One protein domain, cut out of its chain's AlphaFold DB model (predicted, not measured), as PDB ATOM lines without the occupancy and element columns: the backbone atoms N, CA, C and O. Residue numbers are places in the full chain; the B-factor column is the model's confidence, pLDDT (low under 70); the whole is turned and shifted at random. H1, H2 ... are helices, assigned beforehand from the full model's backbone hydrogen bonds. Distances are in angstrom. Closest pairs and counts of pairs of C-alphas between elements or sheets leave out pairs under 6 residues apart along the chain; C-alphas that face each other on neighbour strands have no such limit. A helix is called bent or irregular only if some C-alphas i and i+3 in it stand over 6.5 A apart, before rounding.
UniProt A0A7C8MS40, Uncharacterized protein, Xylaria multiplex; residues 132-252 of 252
ATOM      1  N   ARG A 132      27.549  -4.945   4.956       95.69
ATOM      2  CA  ARG A 132      28.331  -3.821   4.414       95.69
ATOM      3  C   ARG A 132      29.412  -3.353   5.379       95.69
ATOM      4  O   ARG A 132      30.496  -2.976   4.944       95.69
ATOM      5  N   ALA A 133      29.158  -3.437   6.685       96.56
ATOM      6  CA  ALA A 133      30.156  -3.127   7.700       96.56
ATOM      7  C   ALA A 133      31.393  -4.022   7.571       96.56
ATOM      8  O   ALA A 133      32.507  -3.516   7.641       96.56
ATOM      9  N   LYS A 134      31.234  -5.330   7.315       94.81
ATOM     10  CA  LYS A 134      32.377  -6.238   7.104       94.81
ATOM     11  C   LYS A 134      33.250  -5.819   5.923       94.81
ATOM     12  O   LYS A 134      34.472  -5.864   6.043       94.81
ATOM     13  N   GLU A 135      32.645  -5.411   4.807       91.69
ATOM     14  CA  GLU A 135      33.402  -4.926   3.647       91.69
ATOM     15  C   GLU A 135      34.158  -3.633   3.973       91.69
ATOM     16  O   GLU A 135      35.361  -3.551   3.719       91.69
ATOM     17  N   PHE A 136      33.489  -2.669   4.614       93.50
ATOM     18  CA  PHE A 136      34.123  -1.438   5.085       93.50
ATOM     19  C   PHE A 136      35.286  -1.724   6.046       93.50
ATOM     20  O   PHE A 136      36.388  -1.233   5.833       93.50
ATOM     21  N   ILE A 137      35.090  -2.572   7.060       93.06
ATOM     22  CA  ILE A 137      36.120  -2.919   8.052       93.06
ATOM     23  C   ILE A 137      37.317  -3.608   7.389       93.06
ATOM     24  O   ILE A 137      38.462  -3.326   7.747       93.06
ATOM     25  N   ALA A 138      37.079  -4.499   6.423       89.38
ATOM     26  CA  ALA A 138      38.149  -5.168   5.693       89.38
ATOM     27  C   ALA A 138      39.003  -4.164   4.903       89.38
ATOM     28  O   ALA A 138      40.231  -4.249   4.950       89.38
ATOM     29  N   ILE A 139      38.369  -3.200   4.226       84.06
ATOM     30  CA  ILE A 139      39.060  -2.128   3.496       84.06
ATOM     31  C   ILE A 139      39.775  -1.197   4.471       84.06
ATOM     32  O   ILE A 139      40.952  -0.916   4.280       84.06
ATOM     33  N   TRP A 140      39.115  -0.782   5.549       83.19
ATOM     34  CA  TRP A 140      39.688   0.113   6.547       83.19
ATOM     35  C   TRP A 140      40.921  -0.500   7.216       83.19
ATOM     36  O   TRP A 140      41.933   0.173   7.363       83.19
ATOM     37  N   THR A 141      40.890  -1.796   7.536       78.88
ATOM     38  CA  THR A 141      42.025  -2.510   8.147       78.88
ATOM     39  C   THR A 141      43.173  -2.720   7.152       78.88
ATOM     40  O   THR A 141      44.333  -2.531   7.509       78.88
ATOM     41  N   LYS A 142      42.869  -3.093   5.897       70.88
ATOM     42  CA  LYS A 142      43.880  -3.311   4.845       70.88
ATOM     43  C   LYS A 142      44.479  -2.008   4.309       70.88
ATOM     44  O   LYS A 142      45.658  -1.984   3.973       70.88
ATOM     45  N   GLY A 143      43.693  -0.935   4.257       55.69
ATOM     46  CA  GLY A 143      44.076   0.378   3.733       55.69
ATOM     47  C   GLY A 143      45.186   1.062   4.532       55.69
ATOM     48  O   GLY A 143      45.844   1.956   4.021       55.69
ATOM     49  N   PHE A 144      45.487   0.608   5.750       49.44
ATOM     50  CA  PHE A 144      46.678   1.048   6.490       49.44
ATOM     51  C   PHE A 144      47.974   0.317   6.087       49.44
ATOM     52  O   PHE A 144      49.027   0.609   6.649       49.44
ATOM     53  N   GLY A 145      47.913  -0.623   5.138       35.91
ATOM     54  CA  GLY A 145      48.960  -1.614   4.879       35.91
ATOM     55  C   GLY A 145      49.944  -1.352   3.734       35.91
ATOM     56  O   GLY A 145      50.768  -2.227   3.493       35.91
ATOM     57  N   VAL A 146      49.921  -0.212   3.035       38.31
ATOM     58  CA  VAL A 146      50.939   0.072   2.000       38.31
ATOM     59  C   VAL A 146      51.904   1.143   2.500       38.31
ATOM     60  O   VAL A 146      51.659   2.343   2.409       38.31
ATOM     61  N   GLY A 147      53.004   0.676   3.093       42.78
ATOM     62  CA  GLY A 147      54.177   1.475   3.437       42.78
ATOM     63  C   GLY A 147      55.041   1.737   2.207       42.78
ATOM     64  O   GLY A 147      56.153   1.227   2.134       42.78
ATOM     65  N   GLN A 148      54.517   2.481   1.236       50.62
ATOM     66  CA  GLN A 148      55.370   3.091   0.218       50.62
ATOM     67  C   GLN A 148      55.997   4.365   0.783       50.62
ATOM     68  O   GLN A 148      55.384   5.050   1.610       50.62
ATOM     69  N   ASP A 149      57.238   4.621   0.369       54.59
ATOM     70  CA  ASP A 149      57.900   5.908   0.545       54.59
ATOM     71  C   ASP A 149      56.937   7.004   0.066       54.59
ATOM     72  O   ASP A 149      56.379   6.911  -1.023       54.59
ATOM     73  N   ARG A 150      56.621   7.950   0.952       64.00
ATOM     74  CA  ARG A 150      55.485   8.864   0.769       64.00
ATOM     75  C   ARG A 150      55.870  10.151   0.064       64.00
ATOM     76  O   ARG A 150      54.996  10.978  -0.162       64.00
ATOM     77  N   THR A 151      57.149  10.350  -0.215       66.50
ATOM     78  CA  THR A 151      57.657  11.668  -0.595       66.50
ATOM     79  C   THR A 151      58.490  11.642  -1.870       66.50
ATOM     80  O   THR A 151      58.629  12.681  -2.503       66.50
ATOM     81  N   HIS A 152      58.988  10.476  -2.291       80.12
ATOM     82  CA  HIS A 152      59.791  10.338  -3.505       80.12
ATOM     83  C   HIS A 152      58.969   9.718  -4.636       80.12
ATOM     84  O   HIS A 152      58.685   8.521  -4.620       80.12
ATOM     85  N   PHE A 153      58.627  10.542  -5.625       87.25
ATOM     86  CA  PHE A 153      57.904  10.141  -6.831       87.25
ATOM     87  C   PHE A 153      58.807  10.315  -8.048       87.25
ATOM     88  O   PHE A 153      59.562  11.288  -8.121       87.25
ATOM     89  N   ILE A 154      58.750   9.366  -8.984       86.62
ATOM     90  CA  ILE A 154      59.544   9.431 -10.225       86.62
ATOM     91  C   ILE A 154      59.067  10.604 -11.088       86.62
ATOM     92  O   ILE A 154      59.877  11.361 -11.625       86.62
ATOM     93  N   ASP A 155      57.749  10.746 -11.190       89.88
ATOM     94  CA  ASP A 155      57.038  11.784 -11.920       89.88
ATOM     95  C   ASP A 155      55.611  11.944 -11.353       89.88
ATOM     96  O   ASP A 155      55.216  11.320 -10.363       89.88
ATOM     97  N   PHE A 156      54.837  12.829 -11.968       91.50
ATOM     98  CA  PHE A 156      53.473  13.155 -11.588       91.50
ATOM     99  C   PHE A 156      52.502  11.999 -11.837       91.50
ATOM    100  O   PHE A 156      51.540  11.855 -11.086       91.50
ATOM    101  N   ASP A 157      52.751  11.142 -12.829       90.75
ATOM    102  CA  ASP A 157      51.903   9.977 -13.090       90.75
ATOM    103  C   ASP A 157      52.086   8.910 -12.001       90.75
ATOM    104  O   ASP A 157      51.101   8.333 -11.524       90.75
ATOM    105  N   ASP A 158      53.327   8.690 -11.560       89.81
ATOM    106  CA  ASP A 158      53.671   7.852 -10.409       89.81
ATOM    107  C   ASP A 158      53.018   8.392  -9.124       89.81
ATOM    108  O   ASP A 158      52.313   7.660  -8.415       89.81
ATOM    109  N   TYR A 159      53.129   9.706  -8.890       90.38
ATOM    110  CA  TYR A 159      52.420  10.390  -7.806       90.38
ATOM    111  C   TYR A 159      50.906  10.174  -7.872       90.38
ATOM    112  O   TYR A 159      50.281   9.768  -6.888       90.38
ATOM    113  N   LEU A 160      50.294  10.420  -9.031       89.81
ATOM    114  CA  LEU A 160      48.850  10.339  -9.197       89.81
ATOM    115  C   LEU A 160      48.359   8.899  -9.033       89.81
ATOM    116  O   LEU A 160      47.300   8.672  -8.443       89.81
ATOM    117  N   HIS A 161      49.118   7.908  -9.503       87.25
ATOM    118  CA  HIS A 161      48.805   6.500  -9.271       87.25
ATOM    119  C   HIS A 161      48.784   6.175  -7.772       87.25
ATOM    120  O   HIS A 161      47.801   5.605  -7.287       87.25
ATOM    121  N   TYR A 162      49.814   6.598  -7.037       85.94
ATOM    122  CA  TYR A 162      49.883   6.457  -5.584       85.94
ATOM    123  C   TYR A 162      48.712   7.160  -4.877       85.94
ATOM    124  O   TYR A 162      48.045   6.572  -4.021       85.94
ATOM    125  N   ARG A 163      48.430   8.412  -5.251       86.38
ATOM    126  CA  ARG A 163      47.444   9.273  -4.588       86.38
ATOM    127  C   ARG A 163      46.009   8.798  -4.824       86.38
ATOM    128  O   ARG A 163      45.219   8.743  -3.881       86.38
ATOM    129  N   VAL A 164      45.678   8.392  -6.052       86.62
ATOM    130  CA  VAL A 164      44.335   7.913  -6.434       86.62
ATOM    131  C   VAL A 164      44.009   6.564  -5.811       86.62
ATOM    132  O   VAL A 164      42.887   6.352  -5.355       86.62
ATOM    133  N   VAL A 165      44.983   5.659  -5.751       76.19
ATOM    134  CA  VAL A 165      44.855   4.348  -5.087       76.19
ATOM    135  C   VAL A 165      45.205   4.473  -3.590       76.19
ATOM    136  O   VAL A 165      45.485   3.501  -2.892       76.19
ATOM    137  N   GLY A 166      45.193   5.703  -3.075       73.31
ATOM    138  CA  GLY A 166      45.569   6.031  -1.715       73.31
ATOM    139  C   GLY A 166      44.523   5.640  -0.674       73.31
ATOM    140  O   GLY A 166      43.404   5.200  -0.941       73.31
ATOM    141  N   ARG A 167      44.891   5.850   0.590       72.88
ATOM    142  CA  ARG A 167      44.060   5.479   1.747       72.88
ATOM    143  C   ARG A 167      42.722   6.219   1.775       72.88
ATOM    144  O   ARG A 167      41.715   5.631   2.163       72.88
ATOM    145  N   GLY A 168      42.718   7.484   1.349       81.19
ATOM    146  CA  GLY A 168      41.537   8.346   1.354       81.19
ATOM    147  C   GLY A 168      40.437   7.872   0.403       81.19
ATOM    148  O   GLY A 168      39.283   7.787   0.819       81.19
ATOM    149  N   SER A 169      40.785   7.495  -0.832       85.75
ATOM    150  CA  SER A 169      39.813   7.052  -1.842       85.75
ATOM    151  C   SER A 169      39.142   5.739  -1.444       85.75
ATOM    152  O   SER A 169      37.915   5.652  -1.400       85.75
ATOM    153  N   PHE A 170      39.924   4.736  -1.031       87.25
ATOM    154  CA  PHE A 170      39.387   3.468  -0.534       87.25
ATOM    155  C   PHE A 170      38.485   3.649   0.689       87.25
ATOM    156  O   PHE A 170      37.401   3.056   0.771       87.25
ATOM    157  N   PHE A 171      38.913   4.483   1.638       88.94
ATOM    158  CA  PHE A 171      38.144   4.786   2.838       88.94
ATOM    159  C   PHE A 171      36.810   5.459   2.497       88.94
ATOM    160  O   PHE A 171      35.754   4.967   2.891       88.94
ATOM    161  N   MET A 172      36.832   6.531   1.707       92.00
ATOM    162  CA  MET A 172      35.624   7.283   1.372       92.00
ATOM    163  C   MET A 172      34.678   6.509   0.453       92.00
ATOM    164  O   MET A 172      33.464   6.559   0.652       92.00
ATOM    165  N   THR A 173      35.193   5.739  -0.509       92.88
ATOM    166  CA  THR A 173      34.362   4.855  -1.335       92.88
ATOM    167  C   THR A 173      33.655   3.802  -0.488       92.88
ATOM    168  O   THR A 173      32.441   3.638  -0.601       92.88
ATOM    169  N   SER A 174      34.381   3.100   0.383       93.06
ATOM    170  CA  SER A 174      33.778   2.058   1.222       93.06
ATOM    171  C   SER A 174      32.770   2.629   2.222       93.06
ATOM    172  O   SER A 174      31.708   2.038   2.434       93.06
ATOM    173  N   LEU A 175      33.042   3.818   2.764       95.56
ATOM    174  CA  LEU A 175      32.105   4.541   3.617       95.56
ATOM    175  C   LEU A 175      30.857   4.997   2.850       95.56
ATOM    176  O   LEU A 175      29.753   4.900   3.378       95.56
ATOM    177  N   THR A 176      31.003   5.418   1.590       96.38
ATOM    178  CA  THR A 176      29.884   5.770   0.698       96.38
ATOM    179  C   THR A 176      28.995   4.562   0.415       96.38
ATOM    180  O   THR A 176      27.775   4.653   0.541       96.38
ATOM    181  N   ILE A 177      29.588   3.401   0.116       96.19
ATOM    182  CA  ILE A 177      28.860   2.138  -0.086       96.19
ATOM    183  C   ILE A 177      28.054   1.776   1.170       96.19
ATOM    184  O   ILE A 177      26.870   1.441   1.075       96.19
ATOM    185  N   PHE A 178      28.665   1.895   2.355       98.12
ATOM    186  CA  PHE A 178      27.970   1.688   3.625       98.12
ATOM    187  C   PHE A 178      26.849   2.716   3.842       98.12
ATOM    188  O   PHE A 178      25.718   2.328   4.137       98.12
ATOM    189  N   GLY A 179      27.132   4.008   3.674       97.88
ATOM    190  CA  GLY A 179      26.190   5.101   3.917       97.88
ATOM    191  C   GLY A 179      24.972   5.063   2.996       97.88
ATOM    192  O   GLY A 179      23.855   5.288   3.451       97.88
ATOM    193  N   MET A 180      25.164   4.705   1.727       97.69
ATOM    194  CA  MET A 180      24.104   4.637   0.711       97.69
ATOM    195  C   MET A 180      23.422   3.264   0.612       97.69
ATOM    196  O   MET A 180      22.597   3.051  -0.275       97.69
ATOM    197  N   CYS A 181      23.747   2.319   1.501       96.44
ATOM    198  CA  CYS A 181      23.191   0.962   1.480       96.44
ATOM    199  C   CYS A 181      23.456   0.210   0.157       96.44
ATOM    200  O   CYS A 181      22.623  -0.579  -0.297       96.44
ATOM    201  N   LEU A 182      24.627   0.395  -0.454       95.50
ATOM    202  CA  LEU A 182      24.999  -0.245  -1.720       95.50
ATOM    203  C   LEU A 182      25.779  -1.543  -1.491       95.50
ATOM    204  O   LEU A 182      26.416  -1.718  -0.457       95.50
ATOM    205  N   THR A 183      25.722  -2.469  -2.439       94.06
ATOM    206  CA  THR A 183      26.571  -3.666  -2.448       94.06
ATOM    207  C   THR A 183      27.117  -3.817  -3.850       94.06
ATOM    208  O   THR A 183      26.336  -3.806  -4.797       94.06
ATOM    209  N   ILE A 184      28.437  -3.930  -3.965       92.94
ATOM    210  CA  ILE A 184      29.107  -4.131  -5.249       92.94
ATOM    211  C   ILE A 184      29.375  -5.630  -5.391       92.94
ATOM    212  O   ILE A 184      30.143  -6.175  -4.584       92.94
ATOM    213  N   PRO A 185      28.750  -6.308  -6.366       93.56
ATOM    214  CA  PRO A 185      29.022  -7.710  -6.642       93.56
ATOM    215  C   PRO A 185      30.522  -7.952  -6.877       93.56
ATOM    216  O   PRO A 185      31.185  -7.100  -7.473       93.56
ATOM    217  N   PRO A 186      31.099  -9.074  -6.405       91.94
ATOM    218  CA  PRO A 186      32.524  -9.365  -6.574       91.94
ATOM    219  C   PRO A 186      33.030  -9.232  -8.016       91.94
ATOM    220  O   PRO A 186      34.121  -8.709  -8.227       91.94
ATOM    221  N   GLU A 187      32.226  -9.661  -8.984       96.38
ATOM    222  CA  GLU A 187      32.493  -9.603 -10.421       96.38
ATOM    223  C   GLU A 187      32.526  -8.177 -10.993       96.38
ATOM    224  O   GLU A 187      33.173  -7.945 -12.008       96.38
ATOM    225  N   GLU A 188      31.893  -7.207 -10.327       95.44
ATOM    226  CA  GLU A 188      31.884  -5.801 -10.749       95.44
ATOM    227  C   GLU A 188      33.000  -4.982 -10.089       95.44
ATOM    228  O   GLU A 188      33.218  -3.836 -10.468       95.44
ATOM    229  N   LYS A 189      33.728  -5.532  -9.103       89.88
ATOM    230  CA  LYS A 189      34.693  -4.751  -8.308       89.88
ATOM    231  C   LYS A 189      35.837  -4.181  -9.143       89.88
ATOM    232  O   LYS A 189      36.234  -3.044  -8.906       89.88
ATOM    233  N   GLU A 190      36.367  -4.944 -10.097       90.38
ATOM    234  CA  GLU A 190      37.442  -4.466 -10.978       90.38
ATOM    235  C   GLU A 190      36.959  -3.300 -11.848       90.38
ATOM    236  O   GLU A 190      37.562  -2.224 -11.849       90.38
ATOM    237  N   GLU A 191      35.820  -3.487 -12.515       94.81
ATOM    238  CA  GLU A 191      35.217  -2.467 -13.368       94.81
ATOM    239  C   GLU A 191      34.831  -1.221 -12.564       94.81
ATOM    240  O   GLU A 191      35.120  -0.103 -12.980       94.81
ATOM    241  N   PHE A 192      34.270  -1.399 -11.368       92.88
ATOM    242  CA  PHE A 192      33.942  -0.320 -10.445       92.88
ATOM    243  C   PHE A 192      35.158   0.565 -10.122       92.88
ATOM    244  O   PHE A 192      35.071   1.794 -10.194       92.88
ATOM    245  N   TRP A 193      36.308  -0.031  -9.792       87.94
ATOM    246  CA  TRP A 193      37.526   0.743  -9.528       87.94
ATOM    247  C   TRP A 193      38.045   1.432 -10.785       87.94
ATOM    248  O   TRP A 193      38.473   2.585 -10.722       87.94
ATOM    249  N   ARG A 194      37.946   0.771 -11.942       90.44
ATOM    250  CA  ARG A 194      38.344   1.348 -13.227       90.44
ATOM    251  C   ARG A 194      37.521   2.593 -13.574       90.44
ATOM    252  O   ARG A 194      38.102   3.605 -13.962       90.44
ATOM    253  N   ILE A 195      36.195   2.547 -13.412       93.88
ATOM    254  CA  ILE A 195      35.300   3.661 -13.774       93.88
ATOM    255  C   ILE A 195      35.308   4.802 -12.751       93.88
ATOM    256  O   ILE A 195      35.050   5.945 -13.117       93.88
ATOM    257  N   THR A 196      35.610   4.523 -11.479       91.81
ATOM    258  CA  THR A 196      35.680   5.558 -10.431       91.81
ATOM    259  C   THR A 196      37.036   6.254 -10.364       91.81
ATOM    260  O   THR A 196      37.130   7.345  -9.802       91.81
ATOM    261  N   ARG A 197      38.081   5.674 -10.971       90.62
ATOM    262  CA  ARG A 197      39.443   6.221 -10.949       90.62
ATOM    263  C   ARG A 197      39.528   7.699 -11.375       90.62
ATOM    264  O   ARG A 197      40.173   8.450 -10.647       90.62
ATOM    265  N   PRO A 198      38.903   8.159 -12.480       92.25
ATOM    266  CA  PRO A 198      38.996   9.566 -12.886       92.25
ATOM    267  C   PRO A 198      38.345  10.523 -11.881       92.25
ATOM    268  O   PRO A 198      38.886  11.588 -11.609       92.25
ATOM    269  N   ALA A 199      37.224  10.122 -11.267       92.75
ATOM    270  CA  ALA A 199      36.572  10.922 -10.232       92.75
ATOM    271  C   ALA A 199      37.465  11.063  -8.990       92.75
ATOM    272  O   ALA A 199      37.551  12.141  -8.407       92.75
ATOM    273  N   TRP A 200      38.172   9.993  -8.615       92.12
ATOM    274  CA  TRP A 200      39.153  10.057  -7.536       92.12
ATOM    275  C   TRP A 200      40.370  10.905  -7.888       92.12
ATOM    276  O   TRP A 200      40.813  11.649  -7.022       92.12
ATOM    277  N   ALA A 201      40.872  10.850  -9.125       92.25
ATOM    278  CA  ALA A 201      41.948  11.728  -9.595       92.25
ATOM    279  C   ALA A 201      41.573  13.207  -9.439       92.25
ATOM    280  O   ALA A 201      42.283  13.945  -8.760       92.25
ATOM    281  N   ALA A 202      40.402  13.603  -9.943       93.12
ATOM    282  CA  ALA A 202      39.902  14.964  -9.782       93.12
ATOM    283  C   ALA A 202      39.755  15.355  -8.299       93.12
ATOM    284  O   ALA A 202      40.170  16.441  -7.896       93.12
ATOM    285  N   ALA A 203      39.208  14.463  -7.464       93.12
ATOM    286  CA  ALA A 203      39.004  14.733  -6.042       93.12
ATOM    287  C   ALA A 203      40.320  14.918  -5.269       93.12
ATOM    288  O   ALA A 203      40.407  15.818  -4.434       93.12
ATOM    289  N   VAL A 204      41.338  14.088  -5.526       92.12
ATOM    290  CA  VAL A 204      42.622  14.195  -4.816       92.12
ATOM    291  C   VAL A 204      43.443  15.390  -5.288       92.12
ATOM    292  O   VAL A 204      44.006  16.074  -4.446       92.12
ATOM    293  N   LEU A 205      43.435  15.717  -6.583       93.62
ATOM    294  CA  LEU A 205      44.107  16.919  -7.091       93.62
ATOM    295  C   LEU A 205      43.408  18.200  -6.620       93.62
ATOM    296  O   LEU A 205      44.062  19.161  -6.223       93.62
ATOM    297  N   THR A 206      42.072  18.190  -6.557       94.19
ATOM    298  CA  THR A 206      41.312  19.274  -5.917       94.19
ATOM    299  C   THR A 206      41.698  19.410  -4.447       94.19
ATOM    300  O   THR A 206      41.862  20.526  -3.958       94.19
ATOM    301  N   ASN A 207      41.861  18.292  -3.727       92.56
ATOM    302  CA  ASN A 207      42.331  18.332  -2.348       92.56
ATOM    303  C   ASN A 207      43.726  18.953  -2.262       92.56
ATOM    304  O   ASN A 207      43.849  19.924  -1.531       92.56
ATOM    305  N   ASP A 208      44.701  18.477  -3.036       93.62
ATOM    306  CA  ASP A 208      46.078  18.984  -3.034       93.62
ATOM    307  C   ASP A 208      46.151  20.493  -3.309       93.62
ATOM    308  O   ASP A 208      46.916  21.216  -2.667       93.62
ATOM    309  N   LEU A 209      45.321  20.984  -4.235       94.38
ATOM    310  CA  LEU A 209      45.210  22.404  -4.552       94.38
ATOM    311  C   LEU A 209      44.637  23.210  -3.375       94.38
ATOM    312  O   LEU A 209      45.187  24.250  -3.010       94.38
ATOM    313  N   GLN A 210      43.535  22.744  -2.778       92.19
ATOM    314  CA  GLN A 210      42.834  23.449  -1.695       92.19
ATOM    315  C   GLN A 210      43.539  23.301  -0.334       92.19
ATOM    316  O   GLN A 210      43.378  24.150   0.545       92.19
ATOM    317  N   SER A 211      44.323  22.239  -0.139       91.31
ATOM    318  CA  SER A 211      45.102  21.984   1.074       91.31
ATOM    319  C   SER A 211      46.524  22.537   1.004       91.31
ATOM    320  O   SER A 211      47.166  22.611   2.053       91.31
ATOM    321  N   TRP A 212      46.995  22.990  -0.167       93.25
ATOM    322  CA  TRP A 212      48.367  23.459  -0.377       93.25
ATOM    323  C   TRP A 212      48.861  24.405   0.721       93.25
ATOM    324  O   TRP A 212      49.886  24.152   1.341       93.25
ATOM    325  N   ASP A 213      48.126  25.481   1.018       91.19
ATOM    326  CA  ASP A 213      48.580  26.476   2.000       91.19
ATOM    327  C   ASP A 213      48.685  25.889   3.418       91.19
ATOM    328  O   ASP A 213      49.527  26.317   4.213       91.19
ATOM    329  N   LYS A 214      47.824  24.918   3.760       87.50
ATOM    330  CA  LYS A 214      47.880  24.191   5.038       87.50
ATOM    331  C   LYS A 214      49.121  23.300   5.071       87.50
ATOM    332  O   LYS A 214      49.862  23.338   6.052       87.50
ATOM    333  N   GLU A 215      49.322  22.507   4.026       88.69
ATOM    334  CA  GLU A 215      50.408  21.530   3.926       88.69
ATOM    335  C   GLU A 215      51.771  22.213   3.830       88.69
ATOM    336  O   GLU A 215      52.681  21.849   4.564       88.69
ATOM    337  N   TRP A 216      51.885  23.292   3.056       89.75
ATOM    338  CA  TRP A 216      53.098  24.098   2.953       89.75
ATOM    339  C   TRP A 216      53.523  24.686   4.302       89.75
ATOM    340  O   TRP A 216      54.685  24.585   4.692       89.75
ATOM    341  N   ARG A 217      52.582  25.251   5.074       87.69
ATOM    342  CA  ARG A 217      52.880  25.749   6.430       87.69
ATOM    343  C   ARG A 217      53.356  24.638   7.359       87.69
ATOM    344  O   ARG A 217      54.191  24.899   8.217       87.69
ATOM    345  N   LEU A 218      52.810  23.429   7.225       82.94
ATOM    346  CA  LEU A 218      53.237  22.279   8.017       82.94
ATOM    347  C   LEU A 218      54.640  21.823   7.603       82.94
ATOM    348  O   LEU A 218      55.498  21.670   8.472       82.94
ATOM    349  N   PHE A 219      54.886  21.704   6.300       85.81
ATOM    350  CA  PHE A 219      56.175  21.349   5.714       85.81
ATOM    351  C   PHE A 219      57.292  22.291   6.184       85.81
ATOM    352  O   PHE A 219      58.340  21.839   6.628       85.81
ATOM    353  N   GLN A 220      57.029  23.602   6.240       86.81
ATOM    354  CA  GLN A 220      57.975  24.601   6.763       86.81
ATOM    355  C   GLN A 220      58.372  24.403   8.239       86.81
ATOM    356  O   GLN A 220      59.345  25.004   8.697       86.81
ATOM    357  N   THR A 221      57.620  23.610   9.005       82.94
ATOM    358  CA  THR A 221      57.930  23.285  10.411       82.94
ATOM    359  C   THR A 221      58.607  21.925  10.584       82.94
ATOM    360  O   THR A 221      58.959  21.557  11.707       82.94
ATOM    361  N   GLN A 222      58.758  21.172   9.497       77.81
ATOM    362  CA  GLN A 222      59.332  19.834   9.468       77.81
ATOM    363  C   GLN A 222      60.751  19.878   8.887       77.81
ATOM    364  O   GLN A 222      61.120  20.812   8.184       77.81
ATOM    365  N   ASP A 223      61.550  18.854   9.187       78.88
ATOM    366  CA  ASP A 223      62.881  18.645   8.588       78.88
ATOM    367  C   ASP A 223      62.774  17.724   7.354       78.88
ATOM    368  O   ASP A 223      63.607  16.852   7.117       78.88
ATOM    369  N   GLU A 224      61.663  17.845   6.623       79.25
ATOM    370  CA  GLU A 224      61.387  17.074   5.413       79.25
ATOM    371  C   GLU A 224      61.877  17.849   4.190       79.25
ATOM    372  O   GLU A 224      61.769  19.071   4.116       79.25
ATOM    373  N   THR A 225      62.439  17.137   3.214       81.00
ATOM    374  CA  THR A 225      62.935  17.745   1.969       81.00
ATOM    375  C   THR A 225      61.916  17.680   0.837       81.00
ATOM    376  O   THR A 225      62.048  18.411  -0.145       81.00
ATOM    377  N   ASP A 226      60.904  16.820   0.977       84.69
ATOM    378  CA  ASP A 226      59.945  16.458  -0.060       84.69
ATOM    379  C   ASP A 226      58.524  16.405   0.519       84.69
ATOM    380  O   ASP A 226      58.342  16.031   1.672       84.69
ATOM    381  N   MET A 227      57.519  16.759  -0.288       86.31
ATOM    382  CA  MET A 227      56.116  16.836   0.123       86.31
ATOM    383  C   MET A 227      55.220  16.003  -0.801       86.31
ATOM    384  O   MET A 227      55.345  16.049  -2.023       86.31
ATOM    385  N   ALA A 228      54.275  15.272  -0.206       87.94
ATOM    386  CA  ALA A 228      53.350  14.368  -0.891       87.94
ATOM    387  C   ALA A 228      52.131  15.078  -1.522       87.94
ATOM    388  O   ALA A 228      50.993  14.638  -1.345       87.94
ATOM    389  N   ASN A 229      52.360  16.166  -2.258       92.56
ATOM    390  CA  ASN A 229      51.318  17.016  -2.845       92.56
ATOM    391  C   ASN A 229      51.555  17.205  -4.352       92.56
ATOM    392  O   ASN A 229      52.681  17.502  -4.760       92.56
ATOM    393  N   GLY A 230      50.511  17.079  -5.176       93.62
ATOM    394  CA  GLY A 230      50.624  17.174  -6.632       93.62
ATOM    395  C   GLY A 230      51.253  18.477  -7.126       93.62
ATOM    396  O   GLY A 230      52.086  18.446  -8.027       93.62
ATOM    397  N   ILE A 231      50.958  19.610  -6.481       95.50
ATOM    398  CA  ILE A 231      51.549  20.912  -6.830       95.50
ATOM    399  C   ILE A 231      53.072  20.884  -6.640       95.50
ATOM    400  O   ILE A 231      53.814  21.351  -7.502       95.50
ATOM    401  N   TRP A 232      53.555  20.280  -5.551       94.50
ATOM    402  CA  TRP A 232      54.989  20.157  -5.269       94.50
ATOM    403  C   TRP A 232      55.696  19.253  -6.277       94.50
ATOM    404  O   TRP A 232      56.783  19.581  -6.757       94.50
ATOM    405  N   VAL A 233      55.064  18.131  -6.631       94.19
ATOM    406  CA  VAL A 233      55.598  17.200  -7.633       94.19
ATOM    407  C   VAL A 233      55.696  17.878  -9.003       94.19
ATOM    408  O   VAL A 233      56.740  17.780  -9.644       94.19
ATOM    409  N   LEU A 234      54.679  18.644  -9.415       95.31
ATOM    410  CA  LEU A 234      54.698  19.411 -10.667       95.31
ATOM    411  C   LEU A 234      55.802  20.475 -10.683       95.31
ATOM    412  O   LEU A 234      56.541  20.570 -11.664       95.31
ATOM    413  N   MET A 235      55.959  21.236  -9.591       94.88
ATOM    414  CA  MET A 235      57.041  22.221  -9.458       94.88
ATOM    415  C   MET A 235      58.412  21.571  -9.666       94.88
ATOM    416  O   MET A 235      59.232  22.090 -10.424       94.88
ATOM    417  N   LYS A 236      58.654  20.410  -9.042       93.25
ATOM    418  CA  LYS A 236      59.914  19.668  -9.186       93.25
ATOM    419  C   LYS A 236      60.112  19.104 -10.589       93.25
ATOM    420  O   LYS A 236      61.177  19.294 -11.171       93.25
ATOM    421  N   GLN A 237      59.105  18.421 -11.128       94.44
ATOM    422  CA  GLN A 237      59.199  17.742 -12.419       94.44
ATOM    423  C   GLN A 237      59.425  18.720 -13.573       94.44
ATOM    424  O   GLN A 237      60.238  18.450 -14.456       94.44
ATOM    425  N   TYR A 238      58.724  19.854 -13.563       95.00
ATOM    426  CA  TYR A 238      58.774  20.825 -14.654       95.00
ATOM    427  C   TYR A 238      59.674  22.029 -14.369       95.00
ATOM    428  O   TYR A 238      59.873  22.848 -15.263       95.00
ATOM    429  N   SER A 239      60.258  22.126 -13.168       95.31
ATOM    430  CA  SER A 239      61.063  23.280 -12.737       95.31
ATOM    431  C   SER A 239      60.308  24.606 -12.893       95.31
ATOM    432  O   SER A 239      60.824  25.566 -13.464       95.31
ATOM    433  N   ILE A 240      59.062  24.630 -12.412       96.44
ATOM    434  CA  ILE A 240      58.148  25.775 -12.503       96.44
ATOM    435  C   ILE A 240      57.800  26.325 -11.123       96.44
ATOM    436  O   ILE A 240      57.896  25.632 -10.108       96.44
ATOM    437  N   GLU A 241      57.360  27.580 -11.105       95.44
ATOM    438  CA  GLU A 241      56.883  28.236  -9.895       95.44
ATOM    439  C   GLU A 241      55.495  27.725  -9.489       95.44
ATOM    440  O   GLU A 241      54.748  27.131 -10.272       95.44
ATOM    441  N   ILE A 242      55.132  27.993  -8.236       94.69
ATOM    442  CA  ILE A 242      53.875  27.548  -7.627       94.69
ATOM    443  C   ILE A 242      52.625  27.933  -8.436       94.69
ATOM    444  O   ILE A 242      51.716  27.116  -8.570       94.69
ATOM    445  N   ASP A 243      52.558  29.154  -8.967       94.38
ATOM    446  CA  ASP A 243      51.373  29.634  -9.687       94.38
ATOM    447  C   ASP A 243      51.183  28.874 -11.006       94.38
ATOM    448  O   ASP A 243      50.063  28.476 -11.338       94.38
ATOM    449  N   ASP A 244      52.278  28.582 -11.709       95.38
ATOM    450  CA  ASP A 244      52.257  27.776 -12.930       95.38
ATOM    451  C   ASP A 244      51.885  26.319 -12.628       95.38
ATOM    452  O   ASP A 244      51.084  25.724 -13.352       95.38
ATOM    453  N   ALA A 245      52.397  25.751 -11.530       94.81
ATOM    454  CA  ALA A 245      52.038  24.403 -11.089       94.81
ATOM    455  C   ALA A 245      50.553  24.294 -10.712       94.81
ATOM    456  O   ALA A 245      49.887  23.329 -11.091       94.81
ATOM    457  N   LYS A 246      49.996  25.310 -10.036       92.56
ATOM    458  CA  LYS A 246      48.555  25.396  -9.758       92.56
ATOM    459  C   LYS A 246      47.749  25.437 -11.051       92.56
ATOM    460  O   LYS A 246      46.813  24.658 -11.184       92.56
ATOM    461  N   ILE A 247      48.127  26.281 -12.016       90.94
ATOM    462  CA  ILE A 247      47.462  26.368 -13.329       90.94
ATOM    463  C   ILE A 247      47.527  25.036 -14.088       90.94
ATOM    464  O   ILE A 247      46.554  24.668 -14.744       90.94
ATOM    465  N   MET A 248      48.652  24.325 -14.021       90.62
ATOM    466  CA  MET A 248      48.809  23.014 -14.651       90.62
ATOM    467  C   MET A 248      47.874  21.979 -14.016       90.62
ATOM    468  O   MET A 248      47.124  21.328 -14.733       90.62
ATOM    469  N   SER A 249      47.793  21.942 -12.682       86.44
ATOM    470  CA  SER A 249      46.884  21.050 -11.951       86.44
ATOM    471  C   SER A 249      45.388  21.298 -12.218       86.44
ATOM    472  O   SER A 249      44.582  20.438 -11.877       86.44
ATOM    473  N   TYR A 250      44.993  22.444 -12.790       75.75
ATOM    474  CA  TYR A 250      43.612  22.692 -13.241       75.75
ATOM    475  C   TYR A 250      43.277  22.015 -14.581       75.75
ATOM    476  O   TYR A 250      42.098  21.903 -14.919       75.75
ATOM    477  N   LYS A 251      44.286  21.685 -15.396       65.06
ATOM    478  CA  LYS A 251      44.112  21.297 -16.807       65.06
ATOM    479  C   LYS A 251      44.280  19.800 -17.070       65.06
ATOM    480  O   LYS A 251      43.805  19.354 -18.115       65.06
ATOM    481  N   ASP A 252      44.937  19.088 -16.160       53.00
ATOM    482  CA  ASP A 252      45.189  17.641 -16.211       53.00
ATOM    483  C   ASP A 252      44.137  16.853 -15.410       53.00
ATOM    484  O   ASP A 252      43.710  15.775 -15.892       53.00
TER     485      ASP A 252
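This is residues 132 to 252 of the 252 residues of an uncharacterized protein of Xylaria multiplex (UniProt A0A7C8MS40). A long, kinked helix, H4, runs the length of the domain; H1 and H3 lie side by side at one end, and H2, H5 and H6 pack on its residues 197 to 212. The printed part, all helix, has 121 residues with six named helices, H1 to H6 in order. It is only just compact, close to loose: radius of gyration of the C-alphas 16.1 A, spans 45 by 30 by 24 A.

H1, residues 132 to 142, touches H3, residues 167 to 179, at a shallow tilt of 9 degrees, opposite ways; the closest C-alphas, of Phe 136 and Ser 174, are 5.2 A apart. H4, residues 186 to 219, touches H2, residues 156 to 164, with residues 197 to 204 alone; the closest C-alphas, of Val 164 and Ala 201, are 5.5 A apart. H5, residues 230 to 238, touches H6, residues 242 to 249, about perpendicular at 77 degrees; the closest C-alphas, of Ile 231 and Ala 245, are 5.5 A apart. Every O i to N i+4 pair is within hydrogen-bond range in H1, H2, H3, H5 and H6; in H4, 24 of 30.

H1 begins at C-alpha 132 (28.331, -3.821, 4.414). H4 measures 40.7 A and is irregular: C-alphas 210 and 213 are 7.5 A apart. H6 ends at C-alpha 249 (46.884, 21.050, -11.951).

The printed part has no cut. H1 to H2 is a long link. Residues 143 to 151 and 251 to 252 have pLDDT under 70.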